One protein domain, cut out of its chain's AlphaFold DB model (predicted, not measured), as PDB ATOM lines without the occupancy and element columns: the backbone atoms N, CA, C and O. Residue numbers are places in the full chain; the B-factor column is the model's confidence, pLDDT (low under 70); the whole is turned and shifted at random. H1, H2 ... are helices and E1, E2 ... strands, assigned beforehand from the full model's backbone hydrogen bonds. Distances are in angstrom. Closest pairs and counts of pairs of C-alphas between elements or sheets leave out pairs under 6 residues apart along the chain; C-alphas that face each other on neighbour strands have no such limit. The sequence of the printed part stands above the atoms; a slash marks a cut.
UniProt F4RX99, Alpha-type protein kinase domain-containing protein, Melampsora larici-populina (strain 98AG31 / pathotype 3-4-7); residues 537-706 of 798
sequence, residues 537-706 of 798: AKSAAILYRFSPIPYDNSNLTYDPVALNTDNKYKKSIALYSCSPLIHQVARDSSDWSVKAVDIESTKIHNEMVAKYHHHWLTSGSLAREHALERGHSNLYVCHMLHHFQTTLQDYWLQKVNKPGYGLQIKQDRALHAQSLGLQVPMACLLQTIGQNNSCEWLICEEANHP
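AT A GLANCE: This is residues 537 to 706 of the 798 residues of the protein "Alpha-type protein kinase domain-containing protein" of Melampsora larici-populina (strain 98AG31 / pathotype 3-4-7) (UniProt F4RX99). A small closed barrel of six strands has one long helix, H2, packed along its outside with residues 620 to 635; beyond the barrel H2 runs on as an arm, and H3 folds back beside it in a helical hairpin. This arm makes the length of the domain, and residues 658 to 663 at its tip stand free. The printed part has 170 residues, with six named strands and three named helices in the order E1 E2 E3 E4 H1 H2 H3 E5 E6, a mixed class of helices and strands. The barrel is antiparallel throughout, its ring running E1 E2 E3 E4 E6 E5 and back to E1. The whole is loose, with a radius of gyration of the C-alphas of 19.7 A, and elongated, spanning 69 by 35 by 32 A.

HOW THE PARTS SIT: E1, residues 539 to 546, E2, residues 569 to 581, E3, residues 592 to 600, and E4, residues 608 to 613, form a meander, each strand the antiparallel neighbour of the one before. Within hydrogen-bond range are N 541 and O 574 at 2.9 A for E1 and E2, N 577 and O 598 at 2.9 A for E2 and E3, and N 595 and O 610 at 2.9 A for E3 and E4. E2 bends by 84 degrees at residue 572 and E3 by 52 degrees at residue 596. E5, residues 684 to 688, and E6, residues 697 to 702, are a hairpin, with N 686 and O 698 at 2.9 A. E6 is the neighbour of E4, with N 609 and O 701 at 2.8 A; E5 is the neighbour of E1, with N 542 and O 687 at 2.8 A. H2, residues 620 to 656, lies outside the barrel over E5 and E6, at a height over the sheet of 11.0 A. It runs along the strands, at 1 degrees to E5 on the local plane. Its closest C-alphas to E6 are those of Ala 623 and Trp 697, 6.0 A apart. H1, residues 614 to 617, is on the barrel and touches H2 only at the corner, the C-alphas of Trp 616 and Ala 623 being closest at 4.7 A. H3, residues 662 to 675, is not on the barrel. It touches residues 645 to 656 of H2 at a shallow tilt of 21 degrees, opposite ways; the closest C-alphas are those of Leu 648 and His 672, 5.5 A. The O i to N i+4 pairs are within range in 32 of 33 for H2 and 9 of 10 for H3, and H1 is too short for one.

IN THESE COORDINATES: E1 begins at C-alpha 539, (25.892, -31.334, -18.958), and is 21.6 A long; E2 is 28.0 A, E3 24.0 A, E4 16.8 A, E5 12.9 A and E6 16.7 A. H1 is 5.7 A. H2 runs 54.8 A to C-alpha 656 at (24.475, -56.577, 30.428), and H3 20.1 A. E6 ends at C-alpha 702, (20.464, -41.669, -3.321).

THE WHOLE: The two C-alphas farthest apart are those of Pro 659 and Asn 692, 68.6 A. The printed part has no cut. The link from E1 to E2 is long, 22 residues. The mean pLDDT of the printed part is 86.8; it is under 70 at residues 537 to 538, 551, 563 to 567, 583 to 590, 605 and 691 to 693.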
ATOM      1  N   ALA A 537      24.421 -34.953 -24.806       59.56
ATOM      2  CA  ALA A 537      23.367 -35.160 -23.808       59.56
ATOM      3  C   ALA A 537      23.834 -34.913 -22.357       59.56
ATOM      4  O   ALA A 537      23.001 -34.804 -21.454       59.56
ATOM      5  N   LYS A 538      25.150 -34.842 -22.117       63.72
ATOM      6  CA  LYS A 538      25.745 -34.678 -20.786       63.72
ATOM      7  C   LYS A 538      26.075 -33.210 -20.542       63.72
ATOM      8  O   LYS A 538      26.705 -32.543 -21.351       63.72
ATOM      9  N   SER A 539      25.634 -32.701 -19.404       85.19
ATOM     10  CA  SER A 539      25.892 -31.334 -18.958       85.19
ATOM     11  C   SER A 539      27.024 -31.321 -17.933       85.19
ATOM     12  O   SER A 539      27.264 -32.314 -17.249       85.19
ATOM     13  N   ALA A 540      27.742 -30.204 -17.822       91.00
ATOM     14  CA  ALA A 540      28.775 -30.028 -16.805       91.00
ATOM     15  C   ALA A 540      28.195 -29.342 -15.561       91.00
ATOM     16  O   ALA A 540      27.344 -28.458 -15.661       91.00
ATOM     17  N   ALA A 541      28.669 -29.734 -14.381       94.19
ATOM     18  CA  ALA A 541      28.296 -29.126 -13.110       94.19
ATOM     19  C   ALA A 541      29.479 -29.079 -12.136       94.19
ATOM     20  O   ALA A 541      30.416 -29.879 -12.214       94.19
ATOM     21  N   ILE A 542      29.412 -28.162 -11.173       94.25
ATOM     22  CA  ILE A 542      30.248 -28.200  -9.975       94.25
ATOM     23  C   ILE A 542      29.528 -29.068  -8.943       94.25
ATOM     24  O   ILE A 542      28.444 -28.734  -8.472       94.25
ATOM     25  N   LEU A 543      30.146 -30.187  -8.586       95.31
ATOM     26  CA  LEU A 543      29.699 -31.100  -7.547       95.31
ATOM     27  C   LEU A 543      30.295 -30.695  -6.197       95.31
ATOM     28  O   LEU A 543      31.517 -30.668  -6.021       95.31
ATOM     29  N   TYR A 544      29.417 -30.446  -5.234       94.81
ATOM     30  CA  TYR A 544      29.726 -30.115  -3.851       94.81
ATOM     31  C   TYR A 544      29.484 -31.355  -2.991       94.81
ATOM     32  O   TYR A 544      28.342 -31.766  -2.780       94.81
ATOM     33  N   ARG A 545      30.562 -31.966  -2.489       92.94
ATOM     34  CA  ARG A 545      30.474 -33.091  -1.549       92.94
ATOM     35  C   ARG A 545      30.774 -32.612  -0.141       92.94
ATOM     36  O   ARG A 545      31.882 -32.135   0.112       92.94
ATOM     37  N   PHE A 546      29.828 -32.766   0.773       90.44
ATOM     38  CA  PHE A 546      30.064 -32.465   2.180       90.44
ATOM     39  C   PHE A 546      31.118 -33.418   2.734       90.44
ATOM     40  O   PHE A 546      31.082 -34.622   2.481       90.44
ATOM     41  N   SER A 547      32.109 -32.867   3.427       86.19
ATOM     42  CA  SER A 547      33.057 -33.701   4.159       86.19
ATOM     43  C   SER A 547      32.459 -34.001   5.530       86.19
ATOM     44  O   SER A 547      31.933 -33.074   6.150       86.19
ATOM     45  N   PRO A 548      32.552 -35.249   6.023       80.56
ATOM     46  CA  PRO A 548      32.242 -35.544   7.413       80.56
ATOM     47  C   PRO A 548      33.057 -34.597   8.290       80.56
ATOM     48  O   PRO A 548      34.287 -34.567   8.202       80.56
ATOM     49  N   ILE A 549      32.378 -33.759   9.069       73.38
ATOM     50  CA  ILE A 549      33.063 -32.888  10.022       73.38
ATOM     51  C   ILE A 549      33.464 -33.793  11.189       73.38
ATOM     52  O   ILE A 549      32.597 -34.511  11.692       73.38
ATOM     53  N   PRO A 550      34.743 -33.813  11.610       73.69
ATOM     54  CA  PRO A 550      35.146 -34.591  12.770       73.69
ATOM     55  C   PRO A 550      34.258 -34.216  13.955       73.69
ATOM     56  O   PRO A 550      34.021 -33.043  14.240       73.69
ATOM     57  N   TYR A 551      33.699 -35.251  14.560       66.12
ATOM     58  CA  TYR A 551      32.664 -35.137  15.563       66.12
ATOM     59  C   TYR A 551      33.273 -34.636  16.871       66.12
ATOM     60  O   TYR A 551      34.094 -35.323  17.476       66.12
ATOM     61  N   ASP A 552      32.891 -33.431  17.291       78.06
ATOM     62  CA  ASP A 552      33.167 -32.963  18.642       78.06
ATOM     63  C   ASP A 552      31.920 -33.204  19.498       78.06
ATOM     64  O   ASP A 552      30.896 -32.533  19.335       78.06
ATOM     65  N   ASN A 553      32.015 -34.169  20.419       78.56
ATOM     66  CA  ASN A 553      30.955 -34.495  21.378       78.56
ATOM     67  C   ASN A 553      30.505 -33.272  22.197       78.56
ATOM     68  O   ASN A 553      29.441 -33.316  22.814       78.56
ATOM     69  N   SER A 554      31.303 -32.198  22.241       79.75
ATOM     70  CA  SER A 554      31.011 -31.002  23.026       79.75
ATOM     71  C   SER A 554      29.871 -30.144  22.459       79.75
ATOM     72  O   SER A 554      29.209 -29.448  23.231       79.75
ATOM     73  N   ASN A 555      29.587 -30.203  21.148       81.62
ATOM     74  CA  ASN A 555      28.572 -29.350  20.526       81.62
ATOM     75  C   ASN A 555      27.670 -30.101  19.537       81.62
ATOM     76  O   ASN A 555      27.928 -30.171  18.338       81.62
ATOM     77  N   LEU A 556      26.545 -30.604  20.051       88.69
ATOM     78  CA  LEU A 556      25.519 -31.316  19.277       88.69
ATOM     79  C   LEU A 556      24.421 -30.394  18.739       88.69
ATOM     80  O   LEU A 556      23.314 -30.843  18.422       88.69
ATOM     81  N   THR A 557      24.707 -29.098  18.648       92.62
ATOM     82  CA  THR A 557      23.758 -28.093  18.173       92.62
ATOM     83  C   THR A 557      23.888 -27.904  16.667       92.62
ATOM     84  O   THR A 557      24.984 -27.782  16.127       92.62
ATOM     85  N   TYR A 558      22.749 -27.872  15.980       92.94
ATOM     86  CA  TYR A 558      22.660 -27.520  14.577       92.94
ATOM     87  C   TYR A 558      22.881 -26.016  14.462       92.94
ATOM     88  O   TYR A 558      22.125 -25.235  15.037       92.94
ATOM     89  N   ASP A 559      23.918 -25.620  13.733       90.00
ATOM     90  CA  ASP A 559      24.223 -24.221  13.458       90.00
ATOM     91  C   ASP A 559      24.321 -24.011  11.939       90.00
ATOM     92  O   ASP A 559      25.336 -24.366  11.329       90.00
ATOM     93  N   PRO A 560      23.285 -23.435  11.303       84.50
ATOM     94  CA  PRO A 560      23.297 -23.191   9.865       84.50
ATOM     95  C   PRO A 560      24.348 -22.146   9.444       84.50
ATOM     96  O   PRO A 560      24.757 -22.131   8.283       84.50
ATOM     97  N   VAL A 561      24.817 -21.286  10.360       81.88
ATOM     98  CA  VAL A 561      25.787 -20.213  10.085       81.88
ATOM     99  C   VAL A 561      27.217 -20.723  10.182       81.88
ATOM    100  O   VAL A 561      28.007 -20.487   9.265       81.88
ATOM    101  N   ALA A 562      27.552 -21.475  11.235       73.69
ATOM    102  CA  ALA A 562      28.890 -22.056  11.393       73.69
ATOM    103  C   ALA A 562      29.260 -23.010  10.251       73.69
ATOM    104  O   ALA A 562      30.431 -23.350  10.063       73.69
ATOM    105  N   LEU A 563      28.277 -23.480   9.486       63.22
ATOM    106  CA  LEU A 563      28.481 -24.373   8.356       63.22
ATOM    107  C   LEU A 563      28.782 -23.633   7.039       63.22
ATOM    108  O   LEU A 563      29.250 -24.263   6.097       63.22
ATOM    109  N   ASN A 564      28.638 -22.304   6.983       66.06
ATOM    110  CA  ASN A 564      28.880 -21.512   5.770       66.06
ATOM    111  C   ASN A 564      30.368 -21.199   5.496       66.06
ATOM    112  O   ASN A 564      30.695 -20.410   4.614       66.06
ATOM    113  N   THR A 565      31.292 -21.792   6.255       68.06
ATOM    114  CA  THR A 565      32.732 -21.664   6.005       68.06
ATOM    115  C   THR A 565      33.142 -22.564   4.837       68.06
ATOM    116  O   THR A 565      32.924 -23.777   4.902       68.06
ATOM    117  N   ASP A 566      33.790 -22.000   3.812       65.00
ATOM    118  CA  ASP A 566      34.148 -22.659   2.538       65.00
ATOM    119  C   ASP A 566      34.955 -23.971   2.649       65.00
ATOM    120  O   ASP A 566      35.058 -24.722   1.681       65.00
ATOM    121  N   ASN A 567      35.480 -24.304   3.828       68.19
ATOM    122  CA  ASN A 567      36.314 -25.487   4.052       68.19
ATOM    123  C   ASN A 567      35.533 -26.790   4.317       68.19
ATOM    124  O   ASN A 567      36.152 -27.837   4.499       68.19
ATOM    125  N   LYS A 568      34.194 -26.765   4.372       78.25
ATOM    126  CA  LYS A 568      33.386 -27.926   4.812       78.25
ATOM    127  C   LYS A 568      32.911 -28.851   3.690       78.25
ATOM    128  O   LYS A 568      32.345 -29.913   3.950       78.25
ATOM    129  N   TYR A 569      33.179 -28.496   2.441       87.38
ATOM    130  CA  TYR A 569      32.775 -29.288   1.289       87.38
ATOM    131  C   TYR A 569      33.875 -29.312   0.225       87.38
ATOM    132  O   TYR A 569      34.598 -28.344   0.003       87.38
ATOM    133  N   LYS A 570      34.022 -30.456  -0.442       91.00
ATOM    134  CA  LYS A 570      34.963 -30.652  -1.546       91.00
ATOM    135  C   LYS A 570      34.243 -30.349  -2.851       91.00
ATOM    136  O   LYS A 570      33.255 -31.011  -3.171       91.00
ATOM    137  N   LYS A 571      34.762 -29.377  -3.600       93.12
ATOM    138  CA  LYS A 571      34.309 -29.054  -4.955       93.12
ATOM    139  C   LYS A 571      35.027 -29.950  -5.962       93.12
ATOM    140  O   LYS A 571      36.232 -30.168  -5.860       93.12
ATOM    141  N   SER A 572      34.301 -30.458  -6.945       93.75
ATOM    142  CA  SER A 572      34.874 -31.112  -8.123       93.75
ATOM    143  C   SER A 572      33.980 -30.870  -9.324       93.75
ATOM    144  O   SER A 572      32.771 -30.777  -9.158       93.75
ATOM    145  N   ILE A 573      34.545 -30.797 -10.523       92.56
ATOM    146  CA  ILE A 573      33.741 -30.785 -11.748       92.56
ATOM    147  C   ILE A 573      33.220 -32.206 -11.984       92.56
ATOM    148  O   ILE A 573      33.958 -33.177 -11.788       92.56
ATOM    149  N   ALA A 574      31.951 -32.327 -12.356       92.75
ATOM    150  CA  ALA A 574      31.322 -33.582 -12.733       92.75
ATOM    151  C   ALA A 574      30.520 -33.395 -14.023       92.75
ATOM    152  O   ALA A 574      29.954 -32.325 -14.267       92.75
ATOM    153  N   LEU A 575      30.475 -34.447 -14.833       91.88
ATOM    154  CA  LEU A 575      29.510 -34.550 -15.918       91.88
ATOM    155  C   LEU A 575      28.248 -35.192 -15.356       91.88
ATOM    156  O   LEU A 575      28.330 -36.084 -14.514       91.88
ATOM    157  N   TYR A 576      27.085 -34.733 -15.791       92.06
ATOM    158  CA  TYR A 576      25.818 -35.305 -15.366       92.06
ATOM    159  C   TYR A 576      24.829 -35.380 -16.524       92.06
ATOM    160  O   TYR A 576      24.880 -34.588 -17.467       92.06
ATOM    161  N   SER A 577      23.897 -36.316 -16.438       89.75
ATOM    162  CA  SER A 577      22.711 -36.362 -17.287       89.75
ATOM    163  C   SER A 577      21.476 -36.463 -16.400       89.75
ATOM    164  O   SER A 577      21.483 -37.118 -15.360       89.75
ATOM    165  N   CYS A 578      20.407 -35.765 -16.778       88.38
ATOM    166  CA  CYS A 578      19.125 -35.878 -16.094       88.38
ATOM    167  C   CYS A 578      18.133 -36.601 -16.994       88.38
ATOM    168  O   CYS A 578      17.913 -36.196 -18.136       88.38
ATOM    169  N   SER A 579      17.479 -37.616 -16.443       84.44
ATOM    170  CA  SER A 579      16.319 -38.239 -17.069       84.44
ATOM    171  C   SER A 579      15.115 -37.283 -17.057       84.44
ATOM    172  O   SER A 579      15.093 -36.304 -16.296       84.44
ATOM    173  N   PRO A 580      14.078 -37.556 -17.876       78.94
ATOM    174  CA  PRO A 580      12.800 -36.857 -17.788       78.94
ATOM    175  C   PRO A 580      12.240 -36.856 -16.358       78.94
ATOM    176  O   PRO A 580      12.573 -37.722 -15.546       78.94
ATOM    177  N   LEU A 581      11.386 -35.871 -16.060       72.12
ATOM    178  CA  LEU A 581      10.776 -35.696 -14.740       72.12
ATOM    179  C   LEU A 581      10.156 -37.018 -14.264       72.12
ATOM    180  O   LEU A 581       9.266 -37.564 -14.920       72.12
ATOM    181  N   ILE A 582      10.612 -37.520 -13.119       73.94
ATOM    182  CA  ILE A 582      10.005 -38.702 -12.518       73.94
ATOM    183  C   ILE A 582       8.782 -38.205 -11.762       73.94
ATOM    184  O   ILE A 582       8.906 -37.422 -10.821       73.94
ATOM    185  N   HIS A 583       7.590 -38.661 -12.146       60.03
ATOM    186  CA  HIS A 583       6.379 -38.459 -11.350       60.03
ATOM    187  C   HIS A 583       6.435 -39.310 -10.069       60.03
ATOM    188  O   HIS A 583       5.671 -40.257  -9.894       60.03
ATOM    189  N   GLN A 584       7.353 -38.989  -9.157       60.16
ATOM    190  CA  GLN A 584       7.261 -39.442  -7.778       60.16
ATOM    191  C   GLN A 584       6.238 -38.556  -7.071       60.16
ATOM    192  O   GLN A 584       6.454 -37.369  -6.846       60.16
ATOM    193  N   VAL A 585       5.091 -39.156  -6.759       50.81
ATOM    194  CA  VAL A 585       3.971 -38.535  -6.044       50.81
ATOM    195  C   VAL A 585       4.335 -38.407  -4.561       50.81
ATOM    196  O   VAL A 585       3.775 -39.097  -3.712       50.81
ATOM    197  N   ALA A 586       5.309 -37.564  -4.222       54.28
ATOM    198  CA  ALA A 586       5.425 -37.094  -2.848       54.28
ATOM    199  C   ALA A 586       4.301 -36.066  -2.634       54.28
ATOM    200  O   ALA A 586       4.161 -35.122  -3.406       54.28
ATOM    201  N   ARG A 587       3.435 -36.280  -1.636       52.72
ATOM    202  CA  ARG A 587       2.212 -35.474  -1.419       52.72
ATOM    203  C   ARG A 587       2.466 -33.972  -1.248       52.72
ATOM    204  O   ARG A 587       1.563 -33.195  -1.539       52.72
ATOM    205  N   ASP A 588       3.681 -33.599  -0.873       52.38
ATOM    206  CA  ASP A 588       4.073 -32.218  -0.594       52.38
ATOM    207  C   ASP A 588       4.840 -31.555  -1.750       52.38
ATOM    208  O   ASP A 588       5.433 -30.490  -1.595       52.38
ATOM    209  N   SER A 589       4.856 -32.174  -2.937       59.03
ATOM    210  CA  SER A 589       5.758 -31.795  -4.027       59.03
ATOM    211  C   SER A 589       5.134 -30.953  -5.140       59.03
ATOM    212  O   SER A 589       5.676 -30.959  -6.244       59.03
ATOM    213  N   SER A 590       4.038 -30.209  -4.925       68.12
ATOM    214  CA  SER A 590       3.639 -29.237  -5.969       68.12
ATOM    215  C   SER A 590       4.772 -28.252  -6.257       68.12
ATOM    216  O   SER A 590       4.944 -27.811  -7.391       68.12
ATOM    217  N   ASP A 591       5.588 -27.983  -5.238       86.75
ATOM    218  CA  ASP A 591       6.628 -26.964  -5.276       86.75
ATOM    219  C   ASP A 591       8.035 -27.562  -5.458       86.75
ATOM    220  O   ASP A 591       8.997 -26.816  -5.623       86.75
ATOM    221  N   TRP A 592       8.158 -28.893  -5.531       89.19
ATOM    222  CA  TRP A 592       9.422 -29.593  -5.772       89.19
ATOM    223  C   TRP A 592       9.400 -30.364  -7.089       89.19
ATOM    224  O   TRP A 592       8.491 -31.141  -7.370       89.19
ATOM    225  N   SER A 593      10.459 -30.200  -7.871       89.06
ATOM    226  CA  SER A 593      10.743 -31.015  -9.047       89.06
ATOM    227  C   SER A 593      11.739 -32.113  -8.697       89.06
ATOM    228  O   SER A 593      12.748 -31.848  -8.044       89.06
ATOM    229  N   VAL A 594      11.473 -33.333  -9.170       90.19
ATOM    230  CA  VAL A 594      12.299 -34.523  -8.927       90.19
ATOM    231  C   VAL A 594      12.693 -35.164 -10.261       90.19
ATOM    232  O   VAL A 594      11.849 -35.374 -11.136       90.19
ATOM    233  N   LYS A 595      13.981 -35.464 -10.436       90.88
ATOM    234  CA  LYS A 595      14.548 -36.077 -11.647       90.88
ATOM    235  C   LYS A 595      15.537 -37.167 -11.252       90.88
ATOM    236  O   LYS A 595      16.267 -36.983 -10.284       90.88
ATOM    237  N   ALA A 596      15.606 -38.265 -12.003       90.75
ATOM    238  CA  ALA A 596      16.788 -39.120 -11.908       90.75
ATOM    239  C   ALA A 596      17.977 -38.376 -12.514       90.75
ATOM    240  O   ALA A 596      17.843 -37.698 -13.538       90.75
ATOM    241  N   VAL A 597      19.122 -38.487 -11.855       92.00
ATOM    242  CA  VAL A 597      20.385 -37.930 -12.310       92.00
ATOM    243  C   VAL A 597      21.443 -39.019 -12.268       92.00
ATOM    244  O   VAL A 597      21.598 -39.716 -11.265       92.00
ATOM    245  N   ASP A 598      22.165 -39.151 -13.370       90.81
ATOM    246  CA  ASP A 598      23.388 -39.930 -13.435       90.81
ATOM    247  C   ASP A 598      24.561 -38.950 -13.371       90.81
ATOM    248  O   ASP A 598      24.623 -37.991 -14.148       90.81
ATOM    249  N   ILE A 599      25.441 -39.128 -12.386       90.50
ATOM    250  CA  ILE A 599      26.585 -38.248 -12.140       90.50
ATOM    251  C   ILE A 599      27.850 -39.038 -12.443       90.50
ATOM    252  O   ILE A 599      28.299 -39.863 -11.650       90.50
ATOM    253  N   GLU A 600      28.486 -38.714 -13.562       88.44
ATOM    254  CA  GLU A 600      29.781 -39.265 -13.928       88.44
ATOM    255  C   GLU A 600      30.870 -38.608 -13.074       88.44
ATOM    256  O   GLU A 600      31.407 -37.532 -13.362       88.44
ATOM    257  N   SER A 601      31.187 -39.266 -11.963       82.56
ATOM    258  CA  SER A 601      32.265 -38.871 -11.071       82.56
ATOM    259  C   SER A 601      32.991 -40.101 -10.555       82.56
ATOM    260  O   SER A 601      32.356 -41.054 -10.129       82.56
ATOM    261  N   THR A 602      34.322 -40.062 -10.472       76.69
ATOM    262  CA  THR A 602      35.147 -41.176  -9.953       76.69
ATOM    263  C   THR A 602      34.818 -41.605  -8.517       76.69
ATOM    264  O   THR A 602      35.357 -42.595  -8.037       76.69
ATOM    265  N   LYS A 603      33.979 -40.844  -7.803       75.75
ATOM    266  CA  LYS A 603      33.617 -41.090  -6.399       75.75
ATOM    267  C   LYS A 603      32.138 -41.385  -6.167       75.75
ATOM    268  O   LYS A 603      31.779 -41.685  -5.037       75.75
ATOM    269  N   ILE A 604      31.286 -41.222  -7.176       76.44
ATOM    270  CA  ILE A 604      29.843 -41.458  -7.070       76.44
ATOM    271  C   ILE A 604      29.470 -42.301  -8.282       76.44
ATOM    272  O   ILE A 604      29.593 -41.840  -9.411       76.44
ATOM    273  N   HIS A 605      29.103 -43.556  -8.047       63.31
ATOM    274  CA  HIS A 605      28.760 -44.521  -9.093       63.31
ATOM    275  C   HIS A 605      27.399 -45.130  -8.790       63.31
ATOM    276  O   HIS A 605      27.308 -46.334  -8.631       63.31
ATOM    277  N   ASN A 606      26.370 -44.297  -8.639       74.50
ATOM    278  CA  ASN A 606      25.006 -44.751  -8.388       74.50
ATOM    279  C   ASN A 606      24.011 -43.819  -9.081       74.50
ATOM    280  O   ASN A 606      24.255 -42.617  -9.197       74.50
ATOM    281  N   GLU A 607      22.874 -44.384  -9.486       82.56
ATOM    282  CA  GLU A 607      21.698 -43.619  -9.886       82.56
ATOM    283  C   GLU A 607      21.222 -42.788  -8.688       82.56
ATOM    284  O   GLU A 607      20.955 -43.311  -7.603       82.56
ATOM    285  N   MET A 608      21.157 -41.473  -8.875       92.50
ATOM    286  CA  MET A 608      20.742 -40.534  -7.842       92.50
ATOM    287  C   MET A 608      19.423 -39.872  -8.225       92.50
ATOM    288  O   MET A 608      18.990 -39.859  -9.379       92.50
ATOM    289  N   VAL A 609      18.791 -39.257  -7.237       92.06
ATOM    290  CA  VAL A 609      17.615 -38.420  -7.418       92.06
ATOM    291  C   VAL A 609      18.015 -36.971  -7.175       92.06
ATOM    292  O   VAL A 609      18.398 -36.594  -6.070       92.06
ATOM    293  N   ALA A 610      17.910 -36.150  -8.218       93.19
ATOM    294  CA  ALA A 610      18.051 -34.706  -8.144       93.19
ATOM    295  C   ALA A 610      16.709 -34.048  -7.804       93.19
ATOM    296  O   ALA A 610      15.681 -34.338  -8.421       93.19
ATOM    297  N   LYS A 611      16.733 -33.118  -6.853       93.19
ATOM    298  CA  LYS A 611      15.578 -32.351  -6.387       93.19
ATOM    299  C   LYS A 611      15.888 -30.862  -6.416       93.19
ATOM    300  O   LYS A 611      16.990 -30.446  -6.059       93.19
ATOM    301  N   TYR A 612      14.906 -30.058  -6.801       92.75
ATOM    302  CA  TYR A 612      14.965 -28.605  -6.654       92.75
ATOM    303  C   TYR A 612      13.584 -28.022  -6.397       92.75
ATOM    304  O   TYR A 612      12.569 -28.561  -6.845       92.75
ATOM    305  N   HIS A 613      13.553 -26.902  -5.684       92.06
ATOM    306  CA  HIS A 613      12.323 -26.172  -5.418       92.06
ATOM    307  C   HIS A 613      11.988 -25.257  -6.605       92.06
ATOM    308  O   HIS A 613      12.869 -24.580  -7.128       92.06
ATOM    309  N   HIS A 614      10.727 -25.164  -7.033       90.50
ATOM    310  CA  HIS A 614      10.329 -24.345  -8.187       90.50
ATOM    311  C   HIS A 614      10.685 -22.859  -8.012       90.50
ATOM    312  O   HIS A 614      11.032 -22.193  -8.983       90.50
ATOM    313  N   HIS A 615      10.684 -22.344  -6.777       89.44
ATOM    314  CA  HIS A 615      11.098 -20.958  -6.496       89.44
ATOM    315  C   HIS A 615      12.596 -20.703  -6.740       89.44
ATOM    316  O   HIS A 615      13.005 -19.557  -6.898       89.44
ATOM    317  N   TRP A 616      13.428 -21.745  -6.791       91.44
ATOM    318  CA  TRP A 616      14.850 -21.598  -7.108       91.44
ATOM    319  C   TRP A 616      15.080 -21.195  -8.565       91.44
ATOM    320  O   TRP A 616      16.094 -20.573  -8.863       91.44
ATOM    321  N   LEU A 617      14.118 -21.471  -9.453       89.00
ATOM    322  CA  LEU A 617      14.177 -21.052 -10.856       89.00
ATOM    323  C   LEU A 617      14.118 -19.529 -11.019       89.00
ATOM    324  O   LEU A 617      14.643 -18.999 -11.991       89.00
ATOM    325  N   THR A 618      13.466 -18.825 -10.090       86.56
ATOM    326  CA  THR A 618      13.313 -17.364 -10.148       86.56
ATOM    327  C   THR A 618      14.278 -16.624  -9.223       86.56
ATOM    328  O   THR A 618      14.436 -15.417  -9.368       86.56
ATOM    329  N   SER A 619      14.922 -17.324  -8.281       84.00
ATOM    330  CA  SER A 619      15.715 -16.722  -7.200       84.00
ATOM    331  C   SER A 619      17.075 -17.412  -7.030       84.00
ATOM    332  O   SER A 619      17.272 -18.186  -6.092       84.00
ATOM    333  N   GLY A 620      18.027 -17.129  -7.928       75.31
ATOM    334  CA  GLY A 620      19.326 -17.823  -7.973       75.31
ATOM    335  C   GLY A 620      20.142 -17.754  -6.670       75.31
ATOM    336  O   GLY A 620      20.669 -18.768  -6.217       75.31
ATOM    337  N   SER A 621      20.187 -16.597  -5.997       79.75
ATOM    338  CA  SER A 621      20.918 -16.454  -4.723       79.75
ATOM    339  C   SER A 621      20.302 -17.281  -3.586       79.75
ATOM    340  O   SER A 621      21.023 -17.963  -2.859       79.75
ATOM    341  N   LEU A 622      18.970 -17.284  -3.475       85.81
ATOM    342  CA  LEU A 622      18.241 -18.073  -2.477       85.81
ATOM    343  C   LEU A 622      18.373 -19.579  -2.733       85.81
ATOM    344  O   LEU A 622      18.451 -20.360  -1.785       85.81
ATOM    345  N   ALA A 623      18.446 -19.992  -4.003       90.25
ATOM    346  CA  ALA A 623      18.633 -21.391  -4.377       90.25
ATOM    347  C   ALA A 623      19.907 -21.979  -3.762       90.25
ATOM    348  O   ALA A 623      19.862 -23.038  -3.133       90.25
ATOM    349  N   ARG A 624      21.026 -21.249  -3.874       91.69
ATOM    350  CA  ARG A 624      22.306 -21.639  -3.275       91.69
ATOM    351  C   ARG A 624      22.198 -21.804  -1.764       91.69
ATOM    352  O   ARG A 624      22.639 -22.819  -1.229       91.69
ATOM    353  N   GLU A 625      21.646 -20.808  -1.077       89.81
ATOM    354  CA  GLU A 625      21.567 -20.822   0.385       89.81
ATOM    355  C   GLU A 625      20.708 -21.977   0.898       89.81
ATOM    356  O   GLU A 625      21.140 -22.702   1.791       89.81
ATOM    357  N   HIS A 626      19.543 -22.208   0.288       90.44
ATOM    358  CA  HIS A 626      18.661 -23.300   0.700       90.44
ATOM    359  C   HIS A 626      19.272 -24.668   0.384       90.44
ATOM    360  O   HIS A 626      19.145 -25.598   1.178       90.44
ATOM    361  N   ALA A 627      19.934 -24.816  -0.768       92.94
ATOM    362  CA  ALA A 627      20.613 -26.057  -1.123       92.94
ATOM    363  C   ALA A 627      21.722 -26.383  -0.106       92.94
ATOM    364  O   ALA A 627      21.800 -27.513   0.381       92.94
ATOM    365  N   LEU A 628      22.528 -25.385   0.275       91.69
ATOM    366  CA  LEU A 628      23.550 -25.523   1.317       91.69
ATOM    367  C   LEU A 628      22.936 -25.869   2.678       91.69
ATOM    368  O   LEU A 628      23.396 -26.805   3.325       91.69
ATOM    369  N   GLU A 629      21.873 -25.181   3.090       91.19
ATOM    370  CA  GLU A 629      21.160 -25.451   4.345       91.19
ATOM    371  C   GLU A 629      20.608 -26.885   4.417       91.19
ATOM    372  O   GLU A 629      20.719 -27.554   5.453       91.19
ATOM    373  N   ARG A 630      20.066 -27.400   3.308       93.12
ATOM    374  CA  ARG A 630      19.573 -28.782   3.203       93.12
ATOM    375  C   ARG A 630      20.707 -29.800   3.282       93.12
ATOM    376  O   ARG A 630      20.605 -30.765   4.037       93.12
ATOM    377  N   GLY A 631      21.813 -29.563   2.579       92.75
ATOM    378  CA  GLY A 631      23.006 -30.408   2.687       92.75
ATOM    379  C   GLY A 631      23.596 -30.422   4.103       92.75
ATOM    380  O   GLY A 631      23.966 -31.471   4.626       92.75
ATOM    381  N   HIS A 632      23.585 -29.273   4.777       91.62
ATOM    382  CA  HIS A 632      23.976 -29.138   6.178       91.62
ATOM    383  C   HIS A 632      23.035 -29.866   7.143       91.62
ATOM    384  O   HIS A 632      23.507 -30.513   8.077       91.62
ATOM    385  N   SER A 633      21.721 -29.795   6.915       94.19
ATOM    386  CA  SER A 633      20.730 -30.549   7.693       94.19
ATOM    387  C   SER A 633      20.960 -32.058   7.562       94.19
ATOM    388  O   SER A 633      20.996 -32.762   8.568       94.19
ATOM    389  N   ASN A 634      21.194 -32.547   6.339       94.81
ATOM    390  CA  ASN A 634      21.511 -33.953   6.073       94.81
ATOM    391  C   ASN A 634      22.769 -34.407   6.842       94.81
ATOM    392  O   ASN A 634      22.716 -35.402   7.566       94.81
ATOM    393  N   LEU A 635      23.860 -33.635   6.773       92.31
ATOM    394  CA  LEU A 635      25.103 -33.950   7.487       92.31
ATOM    395  C   LEU A 635      24.910 -33.975   9.012       92.31
ATOM    396  O   LEU A 635      25.359 -34.905   9.681       92.31
ATOM    397  N   TYR A 636      24.211 -32.977   9.561       94.00
ATOM    398  CA  TYR A 636      23.918 -32.908  10.992       94.00
ATOM    399  C   TYR A 636      23.108 -34.117  11.474       94.00
ATOM    400  O   TYR A 636      23.453 -34.733  12.482       94.00
ATOM    401  N   VAL A 637      22.057 -34.499  10.745       95.75
ATOM    402  CA  VAL A 637      21.217 -35.644  11.125       95.75
ATOM    403  C   VAL A 637      21.953 -36.966  10.973       95.75
ATOM    404  O   VAL A 637      21.773 -37.837  11.819       95.75
ATOM    405  N   CYS A 638      22.838 -37.102   9.984       94.94
ATOM    406  CA  CYS A 638      23.733 -38.255   9.886       94.94
ATOM    407  C   CYS A 638      24.588 -38.407  11.159       94.94
ATOM    408  O   CYS A 638      24.640 -39.483  11.756       94.94
ATOM    409  N   HIS A 639      25.173 -37.309  11.648       92.56
ATOM    410  CA  HIS A 639      25.964 -37.320  12.881       92.56
ATOM    411  C   HIS A 639      25.116 -37.638  14.118       92.56
ATOM    412  O   HIS A 639      25.505 -38.453  14.955       92.56
ATOM    413  N   MET A 640      23.941 -37.018  14.238       96.00
ATOM    414  CA  MET A 640      23.050 -37.266  15.371       96.00
ATOM    415  C   MET A 640      22.521 -38.696  15.385       96.00
ATOM    416  O   MET A 640      22.344 -39.260  16.466       96.00
ATOM    417  N   LEU A 641      22.292 -39.298  14.216       97.12
ATOM    418  CA  LEU A 641      21.888 -40.695  14.114       97.12
ATOM    419  C   LEU A 641      22.992 -41.619  14.623       97.12
ATOM    420  O   LEU A 641      22.707 -42.517  15.413       97.12
ATOM    421  N   HIS A 642      24.241 -41.368  14.228       95.50
ATOM    422  CA  HIS A 642      25.374 -42.137  14.728       95.50
ATOM    423  C   HIS A 642      25.467 -42.051  16.257       95.50
ATOM    424  O   HIS A 642      25.500 -43.076  16.935       95.50
ATOM    425  N   HIS A 643      25.382 -40.843  16.823       95.62
ATOM    426  CA  HIS A 643      25.368 -40.673  18.277       95.62
ATOM    427  C   HIS A 643      24.181 -41.380  18.942       95.62
ATOM    428  O   HIS A 643      24.325 -41.939  20.029       95.62
ATOM    429  N   PHE A 644      22.992 -41.354  18.337       97.44
ATOM    430  CA  PHE A 644      21.824 -42.071  18.847       97.44
ATOM    431  C   PHE A 644      22.067 -43.586  18.894       97.44
ATOM    432  O   PHE A 644      21.824 -44.208  19.928       97.44
ATOM    433  N   GLN A 645      22.615 -44.162  17.824       97.69
ATOM    434  CA  GLN A 645      22.974 -45.580  17.750       97.69
ATOM    435  C   GLN A 645      24.017 -45.951  18.819       97.69
ATOM    436  O   GLN A 645      23.799 -46.898  19.575       97.69
ATOM    437  N   THR A 646      25.084 -45.158  18.970       96.69
ATOM    438  CA  THR A 646      26.095 -45.351  20.027       96.69
ATOM    439  C   THR A 646      25.486 -45.244  21.425       96.69
ATOM    440  O   THR A 646      25.744 -46.084  22.280       96.69
ATOM    441  N   THR A 647      24.594 -44.276  21.656       96.50
ATOM    442  CA  THR A 647      23.917 -44.118  22.955       96.50
ATOM    443  C   THR A 647      23.069 -45.347  23.297       96.50
ATOM    444  O   THR A 647      23.068 -45.808  24.440       96.50
ATOM    445  N   LEU A 648      22.356 -45.912  22.315       96.81
ATOM    446  CA  LEU A 648      21.597 -47.153  22.498       96.81
ATOM    447  C   LEU A 648      22.515 -48.349  22.783       96.81
ATOM    448  O   LEU A 648      22.175 -49.187  23.624       96.81
ATOM    449  N   GLN A 649      23.673 -48.418  22.123       97.25
ATOM    450  CA  GLN A 649      24.686 -49.443  22.373       97.25
ATOM    451  C   GLN A 649      25.213 -49.366  23.808       97.25
ATOM    452  O   GLN A 649      25.184 -50.369  24.524       97.25
ATOM    453  N   ASP A 650      25.633 -48.183  24.248       95.88
ATOM    454  CA  ASP A 650      26.161 -47.955  25.593       95.88
ATOM    455  C   ASP A 650      25.115 -48.288  26.658       95.88
ATOM    456  O   ASP A 650      25.406 -48.971  27.643       95.88
ATOM    457  N   TYR A 651      23.866 -47.871  26.437       95.19
ATOM    458  CA  TYR A 651      22.752 -48.172  27.332       95.19
ATOM    459  C   TYR A 651      22.506 -49.679  27.470       95.19
ATOM    460  O   TYR A 651      22.283 -50.184  28.577       95.19
ATOM    461  N   TRP A 652      22.576 -50.409  26.357       95.81
ATOM    462  CA  TRP A 652      22.490 -51.863  26.355       95.81
ATOM    463  C   TRP A 652      23.666 -52.490  27.123       95.81
ATOM    464  O   TRP A 652      23.429 -53.279  28.044       95.81
ATOM    465  N   LEU A 653      24.911 -52.109  26.818       95.88
ATOM    466  CA  LEU A 653      26.120 -52.659  27.448       95.88
ATOM    467  C   LEU A 653      26.160 -52.416  28.963       95.88
ATOM    468  O   LEU A 653      26.486 -53.325  29.728       95.88
ATOM    469  N   GLN A 654      25.735 -51.239  29.429       95.44
ATOM    470  CA  GLN A 654      25.658 -50.917  30.860       95.44
ATOM    471  C   GLN A 654      24.704 -51.829  31.646       95.44
ATOM    472  O   GLN A 654      24.849 -51.987  32.863       95.44
ATOM    473  N   LYS A 655      23.707 -52.420  30.981       94.06
ATOM    474  CA  LYS A 655      22.748 -53.336  31.609       94.06
ATOM    475  C   LYS A 655      23.164 -54.795  31.540       94.06
ATOM    476  O   LYS A 655      22.723 -55.555  32.396       94.06
ATOM    477  N   VAL A 656      24.003 -55.185  30.577       94.31
ATOM    478  CA  VAL A 656      24.475 -56.577  30.428       94.31
ATOM    479  C   VAL A 656      25.129 -57.086  31.717       94.31
ATOM    480  O   VAL A 656      24.910 -58.231  32.099       94.31
ATOM    481  N   ASN A 657      25.828 -56.211  32.442       91.19
ATOM    482  CA  ASN A 657      26.525 -56.567  33.680       91.19
ATOM    483  C   ASN A 657      25.638 -56.534  34.941       91.19
ATOM    484  O   ASN A 657      26.120 -56.826  36.033       91.19
ATOM    485  N   LYS A 658      24.350 -56.164  34.834       92.94
ATOM    486  CA  LYS A 658      23.452 -56.034  35.994       92.94
ATOM    487  C   LYS A 658      22.564 -57.279  36.150       92.94
ATOM    488  O   LYS A 658      21.771 -57.573  35.247       92.94
ATOM    489  N   PRO A 659      22.616 -57.995  37.291       92.12
ATOM    490  CA  PRO A 659      21.743 -59.142  37.525       92.12
ATOM    491  C   PRO A 659      20.264 -58.714  37.549       92.12
ATOM    492  O   PRO A 659      19.924 -57.635  38.028       92.12
ATOM    493  N   GLY A 660      19.375 -59.559  37.014       92.75
ATOM    494  CA  GLY A 660      17.918 -59.341  37.021       92.75
ATOM    495  C   GLY A 660      17.312 -58.668  35.777       92.75
ATOM    496  O   GLY A 660      16.092 -58.628  35.657       92.75
ATOM    497  N   TYR A 661      18.115 -58.209  34.808       90.19
ATOM    498  CA  TYR A 661      17.626 -57.464  33.628       90.19
ATOM    499  C   TYR A 661      17.445 -58.295  32.344       90.19
ATOM    500  O   TYR A 661      17.279 -57.732  31.264       90.19
ATOM    501  N   GLY A 662      17.436 -59.631  32.417       90.12
ATOM    502  CA  GLY A 662      17.513 -60.508  31.235       90.12
ATOM    503  C   GLY A 662      16.489 -60.232  30.117       90.12
ATOM    504  O   GLY A 662      16.844 -60.282  28.941       90.12
ATOM    505  N   LEU A 663      15.232 -59.911  30.454       91.25
ATOM    506  CA  LEU A 663      14.209 -59.569  29.452       91.25
ATOM    507  C   LEU A 663      14.451 -58.184  28.829       91.25
ATOM    508  O   LEU A 663      14.342 -58.031  27.615       91.25
ATOM    509  N   GLN A 664      14.823 -57.201  29.653       92.38
ATOM    510  CA  GLN A 664      15.096 -55.832  29.218       92.38
ATOM    511  C   GLN A 664      16.329 -55.775  28.309       92.38
ATOM    512  O   GLN A 664      16.290 -55.127  27.275       92.38
ATOM    513  N   ILE A 665      17.384 -56.532  28.627       94.31
ATOM    514  CA  ILE A 665      18.596 -56.633  27.798       94.31
ATOM    515  C   ILE A 665      18.253 -57.115  26.383       94.31
ATOM    516  O   ILE A 665      18.805 -56.608  25.411       94.31
ATOM    517  N   LYS A 666      17.324 -58.074  26.241       94.06
ATOM    518  CA  LYS A 666      16.876 -58.544  24.920       94.06
ATOM    519  C   LYS A 666      16.143 -57.453  24.142       94.06
ATOM    520  O   LYS A 666      16.352 -57.347  22.939       94.06
ATOM    521  N   GLN A 667      15.308 -56.662  24.815       94.44
ATOM    522  CA  GLN A 667      14.588 -55.546  24.196       94.44
ATOM    523  C   GLN A 667      15.542 -54.421  23.789       94.44
ATOM    524  O   GLN A 667      15.490 -53.973  22.649       94.44
ATOM    525  N   ASP A 668      16.458 -54.028  24.673       93.50
ATOM    526  CA  ASP A 668      17.426 -52.960  24.417       93.50
ATOM    527  C   ASP A 668      18.402 -53.361  23.294       93.50
ATOM    528  O   ASP A 668      18.672 -52.570  22.392       93.50
ATOM    529  N   ARG A 669      18.850 -54.628  23.267       96.62
ATOM    530  CA  ARG A 669      19.645 -55.179  22.156       96.62
ATOM    531  C   ARG A 669      18.875 -55.162  20.837       96.62
ATOM    532  O   ARG A 669      19.457 -54.833  19.809       96.62
ATOM    533  N   ALA A 670      17.596 -55.543  20.854       95.50
ATOM    534  CA  ALA A 670      16.757 -55.531  19.659       95.50
ATOM    535  C   ALA A 670      16.539 -54.104  19.140       95.50
ATOM    536  O   ALA A 670      16.620 -53.886  17.937       95.50
ATOM    537  N   LEU A 671      16.342 -53.134  20.039       95.56
ATOM    538  CA  LEU A 671      16.201 -51.723  19.691       95.56
ATOM    539  C   LEU A 671      17.490 -51.162  19.076       95.56
ATOM    540  O   LEU A 671      17.432 -50.518  18.032       95.56
ATOM    541  N   HIS A 672      18.651 -51.454  19.672       97.31
ATOM    542  CA  HIS A 672      19.945 -51.089  19.097       97.31
ATOM    543  C   HIS A 672      20.134 -51.727  17.711       97.31
ATOM    544  O   HIS A 672      20.418 -51.019  16.749       97.31
ATOM    545  N   ALA A 673      19.888 -53.034  17.571       97.19
ATOM    546  CA  ALA A 673      19.994 -53.727  16.286       97.19
ATOM    547  C   ALA A 673      19.055 -53.137  15.220       97.19
ATOM    548  O   ALA A 673      19.458 -52.979  14.072       97.19
ATOM    549  N   GLN A 674      17.832 -52.763  15.601       96.69
ATOM    550  CA  GLN A 674      16.899 -52.079  14.711       96.69
ATOM    551  C   GLN A 674      17.409 -50.681  14.332       96.69
ATOM    552  O   GLN A 674      17.319 -50.298  13.171       96.69
ATOM    553  N   SER A 675      17.998 -49.938  15.275       97.75
ATOM    554  CA  SER A 675      18.543 -48.597  15.022       97.75
ATOM    555  C   SER A 675      19.664 -48.570  13.991       97.75
ATOM    556  O   SER A 675      19.762 -47.596  13.252       97.75
ATOM    557  N   LEU A 676      20.445 -49.649  13.877       97.69
ATOM    558  CA  LEU A 676      21.483 -49.800  12.851       97.69
ATOM    559  C   LEU A 676      20.913 -49.922  11.427       97.69
ATOM    560  O   LEU A 676      21.643 -49.726  10.460       97.69
ATOM    561  N   GLY A 677      19.622 -50.242  11.294       96.94
ATOM    562  CA  GLY A 677      18.922 -50.229  10.011       96.94
ATOM    563  C   GLY A 677      18.562 -48.823   9.528       96.94
ATOM    564  O   GLY A 677      18.374 -48.635   8.333       96.94
ATOM    565  N   LEU A 678      18.500 -47.832  10.426       97.88
ATOM    566  CA  LEU A 678      18.326 -46.439  10.021       97.88
ATOM    567  C   LEU A 678      19.628 -45.898   9.438       97.88
ATOM    568  O   LEU A 678      20.705 -46.081  10.009       97.88
ATOM    569  N   GLN A 679      19.519 -45.188   8.320       97.12
ATOM    570  CA  GLN A 679      20.645 -44.596   7.606       97.12
ATOM    571  C   GLN A 679      20.251 -43.226   7.057       97.12
ATOM    572  O   GLN A 679      19.105 -43.012   6.677       97.12
ATOM    573  N   VAL A 680      21.202 -42.296   6.991       95.94
ATOM    574  CA  VAL A 680      21.042 -41.030   6.261       95.94
ATOM    575  C   VAL A 680      21.966 -41.095   5.052       95.94
ATOM    576  O   VAL A 680      23.180 -40.945   5.230       95.94
ATOM    577  N   PRO A 681      21.444 -41.335   3.837       92.81
ATOM    578  CA  PRO A 681      22.255 -41.266   2.636       92.81
ATOM    579  C   PRO A 681      22.886 -39.881   2.523       92.81
ATOM    580  O   PRO A 681      22.240 -38.854   2.760       92.81
ATOM    581  N   MET A 682      24.167 -39.859   2.173       89.69
ATOM    582  CA  MET A 682      24.909 -38.616   2.023       89.69
ATOM    583  C   MET A 682      24.346 -37.825   0.839       89.69
ATOM    584  O   MET A 682      24.416 -38.274  -0.304       89.69
ATOM    585  N   ALA A 683      23.824 -36.632   1.112       93.81
ATOM    586  CA  ALA A 683      23.419 -35.709   0.061       93.81
ATOM    587  C   ALA A 683      24.646 -35.012  -0.547       93.81
ATOM    588  O   ALA A 683      25.613 -34.686   0.146       93.81
ATOM    589  N   CYS A 684      24.603 -34.729  -1.845       95.44
ATOM    590  CA  CYS A 684      25.535 -33.818  -2.503       95.44
ATOM    591  C   CYS A 684      24.762 -32.715  -3.231       95.44
ATOM    592  O   CYS A 684      23.560 -32.841  -3.461       95.44
ATOM    593  N   LEU A 685      25.431 -31.607  -3.556       95.88
ATOM    594  CA  LEU A 685      24.817 -30.540  -4.351       95.88
ATOM    595  C   LEU A 685      25.466 -30.476  -5.725       95.88
ATOM    596  O   LEU A 685      26.687 -30.599  -5.842       95.88
ATOM    597  N   LEU A 686      24.662 -30.232  -6.752       95.38
ATOM    598  CA  LEU A 686      25.136 -29.891  -8.087       95.38
ATOM    599  C   LEU A 686      24.801 -28.431  -8.376       95.38
ATOM    600  O   LEU A 686      23.644 -28.030  -8.262       95.38
ATOM    601  N   GLN A 687      25.808 -27.667  -8.790       95.25
ATOM    602  CA  GLN A 687      25.629 -26.364  -9.421       95.25
ATOM    603  C   GLN A 687      25.834 -26.526 -10.929       95.25
ATOM    604  O   GLN A 687      26.943 -26.831 -11.371       95.25
ATOM    605  N   THR A 688      24.774 -26.381 -11.712       93.12
ATOM    606  CA  THR A 688      24.803 -26.586 -13.163       93.12
ATOM    607  C   THR A 688      25.596 -25.469 -13.854       93.12
ATOM    608  O   THR A 688      25.587 -24.319 -13.422       93.12
ATOM    609  N   ILE A 689      26.335 -25.805 -14.918       91.38
ATOM    610  CA  ILE A 689      27.126 -24.843 -15.697       91.38
ATOM    611  C   ILE A 689      26.473 -24.673 -17.073       91.38
ATOM    612  O   ILE A 689      26.275 -25.646 -17.797       91.38
ATOM    613  N   GLY A 690      26.177 -23.429 -17.459       73.88
ATOM    614  CA  GLY A 690      25.856 -23.070 -18.848       73.88
ATOM    615  C   GLY A 690      24.434 -23.371 -19.343       73.88
ATOM    616  O   GLY A 690      24.183 -23.230 -20.536       73.88
ATOM    617  N   GLN A 691      23.486 -23.756 -18.481       66.50
ATOM    618  CA  GLN A 691      22.087 -23.954 -18.882       66.50
ATOM    619  C   GLN A 691      21.213 -22.743 -18.520       66.50
ATOM    620  O   GLN A 691      20.869 -22.545 -17.362       66.50
ATOM    621  N   ASN A 692      20.784 -21.968 -19.523       58.44
ATOM    622  CA  ASN A 692      19.997 -20.739 -19.312       58.44
ATOM    623  C   ASN A 692      18.564 -20.964 -18.782       58.44
ATOM    624  O   ASN A 692      17.937 -20.008 -18.342       58.44
ATOM    625  N   ASN A 693      18.043 -22.199 -18.812       62.84
ATOM    626  CA  ASN A 693      16.637 -22.505 -18.489       62.84
ATOM    627  C   ASN A 693      16.449 -23.625 -17.446       62.84
ATOM    628  O   ASN A 693      15.340 -24.140 -17.296       62.84
ATOM    629  N   SER A 694      17.503 -24.052 -16.747       78.88
ATOM    630  CA  SER A 694      17.390 -25.057 -15.684       78.88
ATOM    631  C   SER A 694      17.725 -24.460 -14.322       78.88
ATOM    632  O   SER A 694      18.276 -23.367 -14.218       78.88
ATOM    633  N   CYS A 695      17.325 -25.157 -13.258       84.50
ATOM    634  CA  CYS A 695      17.681 -24.742 -11.911       84.50
ATOM    635  C   CYS A 695      19.203 -24.802 -11.751       84.50
ATOM    636  O   CYS A 695      19.808 -25.844 -12.008       84.50
ATOM    637  N   GLU A 696      19.800 -23.690 -11.319       91.88
ATOM    638  CA  GLU A 696      21.244 -23.602 -11.096       91.88
ATOM    639  C   GLU A 696      21.687 -24.598 -10.017       91.88
ATOM    640  O   GLU A 696      22.713 -25.247 -10.167       91.88
ATOM    641  N   TRP A 697      20.885 -24.772  -8.963       94.62
ATOM    642  CA  TRP A 697      21.208 -25.630  -7.822       94.62
ATOM    643  C   TRP A 697      20.287 -26.844  -7.737       94.62
ATOM    644  O   TRP A 697      19.064 -26.715  -7.776       94.62
ATOM    645  N   LEU A 698      20.873 -28.028  -7.572       94.94
ATOM    646  CA  LEU A 698      20.164 -29.289  -7.368       94.94
ATOM    647  C   LEU A 698      20.682 -29.962  -6.094       94.94
ATOM    648  O   LEU A 698      21.890 -29.995  -5.853       94.94
ATOM    649  N   ILE A 699      19.776 -30.537  -5.307       95.44
ATOM    650  CA  ILE A 699      20.120 -31.470  -4.231       95.44
ATOM    651  C   ILE A 699      20.076 -32.872  -4.818       95.44
ATOM    652  O   ILE A 699      19.046 -33.278  -5.351       95.44
ATOM    653  N   CYS A 700      21.164 -33.615  -4.701       95.38
ATOM    654  CA  CYS A 700      21.263 -34.986  -5.168       95.38
ATOM    655  C   CYS A 700      21.330 -35.925  -3.964       95.38
ATOM    656  O   CYS A 700      22.244 -35.842  -3.144       95.38
ATOM    657  N   GLU A 701      20.354 -36.819  -3.874       93.81
ATOM    658  CA  GLU A 701      20.265 -37.875  -2.864       93.81
ATOM    659  C   GLU A 701      20.301 -39.244  -3.554       93.81
ATOM    660  O   GLU A 701      20.072 -39.347  -4.760       93.81
ATOM    661  N   GLU A 702      20.592 -40.304  -2.806       91.44
ATOM    662  CA  GLU A 702      20.464 -41.669  -3.321       91.44
ATOM    663  C   GLU A 702      19.001 -41.979  -3.686       91.44
ATOM    664  O   GLU A 702      18.060 -41.393  -3.138       91.44
ATOM    665  N   ALA A 703      18.794 -42.855  -4.671       87.94
ATOM    666  CA  ALA A 703      17.454 -43.242  -5.081       87.94
ATOM    667  C   ALA A 703      16.750 -44.043  -3.974       87.94
ATOM    668  O   ALA A 703      17.100 -45.185  -3.692       87.94
ATOM    669  N   ASN A 704      15.718 -43.447  -3.378       85.38
ATOM    670  CA  ASN A 704      14.944 -44.098  -2.323       85.38
ATOM    671  C   ASN A 704      13.934 -45.096  -2.878       85.38
ATOM    672  O   ASN A 704      13.414 -44.950  -3.993       85.38
ATOM    673  N   HIS A 705      13.528 -46.033  -2.024       87.69
ATOM    674  CA  HIS A 705      12.417 -46.912  -2.337       87.69
ATOM    675  C   HIS A 705      11.119 -46.100  -2.584       87.69
ATOM    676  O   HIS A 705      10.806 -45.165  -1.841       87.69
ATOM    677  N   PRO A 706      10.285 -46.462  -3.584       84.44
ATOM    678  CA  PRO A 706       9.073 -45.708  -3.943       84.44
ATOM    679  C   PRO A 706       8.029 -45.633  -2.818       84.44
ATOM    680  O   PRO A 706       7.170 -44.754  -2.817       84.44
TER     681      PRO A 706